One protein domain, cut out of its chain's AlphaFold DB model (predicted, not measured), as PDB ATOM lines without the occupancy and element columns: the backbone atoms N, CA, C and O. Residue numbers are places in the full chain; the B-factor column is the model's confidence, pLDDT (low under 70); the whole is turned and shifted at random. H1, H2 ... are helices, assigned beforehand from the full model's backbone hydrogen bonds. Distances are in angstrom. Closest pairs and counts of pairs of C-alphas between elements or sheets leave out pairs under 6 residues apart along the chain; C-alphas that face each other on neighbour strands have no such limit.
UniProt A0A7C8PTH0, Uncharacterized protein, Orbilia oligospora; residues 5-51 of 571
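What this domain is: This is residues 5 to 51 of the 571 residues of an uncharacterized protein of Orbilia oligospora (UniProt A0A7C8PTH0). Three short helices cluster at one end, H1 packing on both H2 and H3, and a wide loop between H2 and H3 makes the rest of the length. Residues 22 to 32 of this loop side stick out. The 47 printed residues hold H1, H2 and H3 in that order and no named strand; the class is all helix, with 19 residues in named elements, under half. The whole is compact, radius of gyration of the C-alphas 10.7 A, yet elongated, spanning 32 by 20 by 17 A.

Where its parts are: H1, residues 5 to 13, begins at C-alpha 5 (197.785, 163.054, 255.957) and is 12.3 A long. H2 is residues 19 to 22, 5.1 A. H3, residues 45 to 50, 8.9 A, ends at C-alpha 50 (196.617, 166.498, 244.923).

How they stand to each other: H1 touches H2, the closest C-alphas being Ala 8 and Tyr 20, 6.2 A. H1 touches H3, closest C-alphas Phe 9 and Ala 46, 4.3 A, the same way at a steep tilt of 40 degrees. H2 and H3 are close but not clearly touching, closest C-alphas Tyr 21 and Ala 46, 7.2 A. In H1 and H3 every O i to N i+4 pair is within hydrogen-bond range; H2 is too short for one, and its single O i to N i+3 pair is not within range.

The domain as a whole: The C-alphas of Leu 14 and Asp 32 are farthest apart, 32.2 A. The printed part has no cut; the H2 to H3 link is long. Residues 23 to 38 have pLDDT under 70.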
ATOM      1  N   HIS A   5     197.288 163.017 257.335       83.25
ATOM      2  CA  HIS A   5     197.785 163.054 255.957       83.25
ATOM      3  C   HIS A   5     197.944 161.662 255.316       83.25
ATOM      4  O   HIS A   5     197.911 161.549 254.092       83.25
ATOM      5  N   VAL A   6     198.142 160.605 256.115       82.38
ATOM      6  CA  VAL A   6     198.270 159.220 255.632       82.38
ATOM      7  C   VAL A   6     196.891 158.659 255.304       82.38
ATOM      8  O   VAL A   6     196.681 158.159 254.200       82.38
ATOM      9  N   ASP A   7     195.935 158.818 256.220       83.19
ATOM     10  CA  ASP A   7     194.549 158.383 256.020       83.19
ATOM     11  C   ASP A   7     193.924 159.128 254.826       83.19
ATOM     12  O   ASP A   7     193.391 158.510 253.903       83.19
ATOM     13  N   ALA A   8     194.129 160.449 254.761       84.62
ATOM     14  CA  ALA A   8     193.730 161.293 253.636       84.62
ATOM     15  C   ALA A   8     194.335 160.857 252.289       84.62
ATOM     16  O   ALA A   8     193.674 160.957 251.256       84.62
ATOM     17  N   PHE A   9     195.588 160.388 252.284       84.50
ATOM     18  CA  PHE A   9     196.251 159.892 251.079       84.50
ATOM     19  C   PHE A   9     195.619 158.588 250.580       84.50
ATOM     20  O   PHE A   9     195.353 158.454 249.385       84.50
ATOM     21  N   PHE A  10     195.341 157.637 251.477       86.00
ATOM     22  CA  PHE A  10     194.678 156.391 251.090       86.00
ATOM     23  C   PHE A  10     193.227 156.620 250.660       86.00
ATOM     24  O   PHE A  10     192.806 156.038 249.663       86.00
ATOM     25  N   GLU A  11     192.482 157.506 251.325       86.06
ATOM     26  CA  GLU A  11     191.137 157.884 250.880       86.06
ATOM     27  C   GLU A  11     191.142 158.531 249.489       86.06
ATOM     28  O   GLU A  11     190.339 158.134 248.643       86.06
ATOM     29  N   TYR A  12     192.105 159.413 249.195       82.38
ATOM     30  CA  TYR A  12     192.288 159.973 247.853       82.38
ATOM     31  C   TYR A  12     192.578 158.891 246.799       82.38
ATOM     32  O   TYR A  12     191.935 158.868 245.748       82.38
ATOM     33  N   CYS A  13     193.481 157.945 247.085       82.12
ATOM     34  CA  CYS A  13     193.752 156.799 246.204       82.12
ATOM     35  C   CYS A  13     192.524 155.891 245.990       82.12
ATOM     36  O   CYS A  13     192.439 155.214 244.967       82.12
ATOM     37  N   LEU A  14     191.575 155.886 246.929       85.12
ATOM     38  CA  LEU A  14     190.301 155.161 246.862       85.12
ATOM     39  C   LEU A  14     189.139 156.017 246.312       85.12
ATOM     40  O   LEU A  14     187.994 155.560 246.317       85.12
ATOM     41  N   GLY A  15     189.400 157.252 245.866       81.81
ATOM     42  CA  GLY A  15     188.393 158.171 245.326       81.81
ATOM     43  C   GLY A  15     187.392 158.717 246.356       81.81
ATOM     44  O   GLY A  15     186.326 159.197 245.972       81.81
ATOM     45  N   ARG A  16     187.697 158.638 247.656       83.62
ATOM     46  CA  ARG A  16     186.828 159.098 248.752       83.62
ATOM     47  C   ARG A  16     187.231 160.504 249.211       83.62
ATOM     48  O   ARG A  16     188.417 160.723 249.422       83.62
ATOM     49  N   PRO A  17     186.293 161.455 249.381       80.50
ATOM     50  CA  PRO A  17     186.613 162.802 249.847       80.50
ATOM     51  C   PRO A  17     186.929 162.819 251.349       80.50
ATOM     52  O   PRO A  17     186.045 162.549 252.161       80.50
ATOM     53  N   HIS A  18     188.153 163.213 251.714       82.88
ATOM     54  CA  HIS A  18     188.574 163.332 253.112       82.88
ATOM     55  C   HIS A  18     188.693 164.792 253.576       82.88
ATOM     56  O   HIS A  18     189.339 165.618 252.922       82.88
ATOM     57  N   GLY A  19     188.158 165.080 254.771       79.19
ATOM     58  CA  GLY A  19     188.111 166.421 255.378       79.19
ATOM     59  C   GLY A  19     189.463 167.136 255.451       79.19
ATOM     60  O   GLY A  19     189.535 168.356 255.352       79.19
ATOM     61  N   TYR A  20     190.560 166.376 255.545       79.00
ATOM     62  CA  TYR A  20     191.921 166.914 255.557       79.00
ATOM     63  C   TYR A  20     192.193 167.846 254.365       79.00
ATOM     64  O   TYR A  20     192.713 168.944 254.556       79.00
ATOM     65  N   TYR A  21     191.836 167.448 253.144       75.44
ATOM     66  CA  TYR A  21     192.147 168.236 251.949       75.44
ATOM     67  C   TYR A  21     190.962 169.009 251.365       75.44
ATOM     68  O   TYR A  21     191.177 169.859 250.504       75.44
ATOM     69  N   THR A  22     189.732 168.750 251.815       74.62
ATOM     70  CA  THR A  22     188.578 169.595 251.461       74.62
ATOM     71  C   THR A  22     188.514 170.839 252.339       74.62
ATOM     72  O   THR A  22     188.283 171.935 251.835       74.62
ATOM     73  N   ASP A  23     188.800 170.694 253.635       66.62
ATOM     74  CA  ASP A  23     188.562 171.730 254.640       66.62
ATOM     75  C   ASP A  23     189.875 172.451 254.981       66.62
ATOM     76  O   ASP A  23     190.229 172.656 256.144       66.62
ATOM     77  N   ILE A  24     190.633 172.833 253.947       64.44
ATOM     78  CA  ILE A  24     191.826 173.668 254.112       64.44
ATOM     79  C   ILE A  24     191.354 175.062 254.565       64.44
ATOM     80  O   ILE A  24     190.661 175.741 253.801       64.44
ATOM     81  N   PRO A  25     191.700 175.526 255.782       57.25
ATOM     82  CA  PRO A  25     191.292 176.851 256.230       57.25
ATOM     83  C   PRO A  25     191.922 177.911 255.320       57.25
ATOM     84  O   PRO A  25     193.134 177.922 255.123       57.25
ATOM     85  N   LEU A  26     191.105 178.829 254.786       53.72
ATOM     86  CA  LEU A  26     191.564 179.872 253.850       53.72
ATOM     87  C   LEU A  26     192.616 180.817 254.461       53.72
ATOM     88  O   LEU A  26     193.328 181.500 253.728       53.72
ATOM     89  N   SER A  27     192.748 180.835 255.788       50.41
ATOM     90  CA  SER A  27     193.965 181.282 256.457       50.41
ATOM     91  C   SER A  27     195.026 180.180 256.389       50.41
ATOM     92  O   SER A  27     195.320 179.531 257.398       50.41
ATOM     93  N   LEU A  28     195.620 179.992 255.207       50.53
ATOM     94  CA  LEU A  28     196.968 179.439 255.140       50.53
ATOM     95  C   LEU A  28     197.826 180.350 256.039       50.53
ATOM     96  O   LEU A  28     197.805 181.569 255.814       50.53
ATOM     97  N   PRO A  29     198.512 179.841 257.078       47.31
ATOM     98  CA  PRO A  29     199.497 180.666 257.755       47.31
ATOM     99  C   PRO A  29     200.551 181.091 256.726       47.31
ATOM    100  O   PRO A  29     200.688 180.480 255.659       47.31
ATOM    101  N   THR A  30     201.275 182.174 257.012       48.34
ATOM    102  CA  THR A  30     202.415 182.541 256.170       48.34
ATOM    103  C   THR A  30     203.380 181.360 256.071       48.34
ATOM    104  O   THR A  30     203.399 180.493 256.944       48.34
ATOM    105  N   LEU A  31     204.179 181.342 255.001       51.31
ATOM    106  CA  LEU A  31     205.135 180.289 254.614       51.31
ATOM    107  C   LEU A  31     206.163 179.887 255.704       51.31
ATOM    108  O   LEU A  31     207.004 179.036 255.461       51.31
ATOM    109  N   ASP A  32     206.088 180.505 256.882       50.88
ATOM    110  CA  ASP A  32     206.935 180.327 258.055       50.88
ATOM    111  C   ASP A  32     206.409 179.248 259.034       50.88
ATOM    112  O   ASP A  32     207.203 178.676 259.779       50.88
ATOM    113  N   ASP A  33     205.103 178.926 259.032       54.09
ATOM    114  CA  ASP A  33     204.538 177.783 259.781       54.09
ATOM    115  C   ASP A  33     204.471 176.542 258.868       54.09
ATOM    116  O   ASP A  33     203.410 176.037 258.499       54.09
ATOM    117  N   GLU A  34     205.657 176.057 258.499       59.22
ATOM    118  CA  GLU A  34     205.953 175.016 257.495       59.22
ATOM    119  C   GLU A  34     205.409 173.601 257.826       59.22
ATOM    120  O   GLU A  34     205.762 172.623 257.170       59.22
ATOM    121  N   VAL A  35     204.576 173.454 258.867       59.41
ATOM    122  CA  VAL A  35     204.252 172.170 259.512       59.41
ATOM    123  C   VAL A  35     202.746 171.997 259.724       59.41
ATOM    124  O   VAL A  35     202.129 172.629 260.584       59.41
ATOM    125  N   ARG A  36     202.155 171.047 258.998       66.19
ATOM    126  CA  ARG A  36     200.733 170.697 259.037       66.19
ATOM    127  C   ARG A  36     200.564 169.324 259.699       66.19
ATOM    128  O   ARG A  36     201.143 168.343 259.258       66.19
ATOM    129  N   ASP A  37     199.790 169.243 260.784       68.69
ATOM    130  CA  ASP A  37     199.628 168.007 261.590       68.69
ATOM    131  C   ASP A  37     200.964 167.408 262.105       68.69
ATOM    132  O   ASP A  37     201.136 166.199 262.244       68.69
ATOM    133  N   GLY A  38     201.951 168.271 262.379       67.31
ATOM    134  CA  GLY A  38     203.295 167.854 262.800       67.31
ATOM    135  C   GLY A  38     204.208 167.380 261.663       67.31
ATOM    136  O   GLY A  38     205.334 166.976 261.945       67.31
ATOM    137  N   VAL A  39     203.754 167.452 260.408       70.94
ATOM    138  CA  VAL A  39     204.467 166.985 259.211       70.94
ATOM    139  C   VAL A  39     204.747 168.166 258.265       70.94
ATOM    140  O   VAL A  39     203.849 168.983 258.044       70.94
ATOM    141  N   PRO A  40     205.970 168.309 257.717       75.25
ATOM    142  CA  PRO A  40     206.271 169.319 256.702       75.25
ATOM    143  C   PRO A  40     205.393 169.188 255.453       75.25
ATOM    144  O   PRO A  40     205.001 168.080 255.076       75.25
ATOM    145  N   LEU A  41     205.125 170.293 254.756       72.25
ATOM    146  CA  LEU A  41     204.319 170.284 253.523       72.25
ATOM    147  C   LEU A  41     204.941 169.407 252.413       72.25
ATOM    148  O   LEU A  41     204.229 168.823 251.597       72.25
ATOM    149  N   GLU A  42     206.265 169.240 252.420       70.56
ATOM    150  CA  GLU A  42     207.029 168.356 251.531       70.56
ATOM    151  C   GLU A  42     206.858 166.865 251.863       70.56
ATOM    152  O   GLU A  42     207.159 166.008 251.026       70.56
ATOM    153  N   GLU A  43     206.406 166.540 253.075       73.56
ATOM    154  CA  GLU A  43     206.214 165.178 253.590       73.56
ATOM    155  C   GLU A  43     204.723 164.790 253.684       73.56
ATOM    156  O   GLU A  43     204.400 163.600 253.710       73.56
ATOM    157  N   ASP A  44     203.807 165.767 253.613       81.00
ATOM    158  CA  ASP A  44     202.354 165.573 253.523       81.00
ATOM    159  C   ASP A  44     201.966 164.796 252.248       81.00
ATOM    160  O   ASP A  44     201.870 165.317 251.131       81.00
ATOM    161  N   LEU A  45     201.746 163.490 252.423       80.81
ATOM    162  CA  LEU A  45     201.379 162.571 251.344       80.81
ATOM    163  C   LEU A  45     200.077 162.954 250.624       80.81
ATOM    164  O   LEU A  45     199.985 162.732 249.415       80.81
ATOM    165  N   ALA A  46     199.096 163.534 251.320       79.75
ATOM    166  CA  ALA A  46     197.823 163.914 250.715       79.75
ATOM    167  C   ALA A  46     197.996 165.132 249.798       79.75
ATOM    168  O   ALA A  46     197.566 165.100 248.642       79.75
ATOM    169  N   LEU A  47     198.717 166.164 250.252       76.12
ATOM    170  CA  LEU A  47     199.044 167.320 249.410       76.12
ATOM    171  C   LEU A  47     199.897 166.922 248.197       76.12
ATOM    172  O   LEU A  47     199.620 167.371 247.086       76.12
ATOM    173  N   ARG A  48     200.859 166.006 248.358       77.75
ATOM    174  CA  ARG A  48     201.675 165.462 247.249       77.75
ATOM    175  C   ARG A  48     200.880 164.682 246.201       77.75
ATOM    176  O   ARG A  48     201.360 164.520 245.077       77.75
ATOM    177  N   ALA A  49     199.712 164.160 246.564       74.81
ATOM    178  CA  ALA A  49     198.837 163.419 245.662       74.81
ATOM    179  C   ALA A  49     197.871 164.338 244.889       74.81
ATOM    180  O   ALA A  49     197.510 164.024 243.752       74.81
ATOM    181  N   LEU A  50     197.515 165.482 245.483       73.56
ATOM    182  CA  LEU A  50     196.617 166.498 244.923       73.56
ATOM    183  C   LEU A  50     197.342 167.568 244.097       73.56
ATOM    184  O   LEU A  50     196.825 168.010 243.074       73.56
ATOM    185  N   LEU A  51     198.531 167.993 244.530       71.50
ATOM    186  CA  LEU A  51     199.288 169.086 243.920       71.50
ATOM    187  C   LEU A  51     200.454 168.537 243.077       71.50
ATOM    188  O   LEU A  51     201.433 168.027 243.634       71.50
TER     189      LEU A  51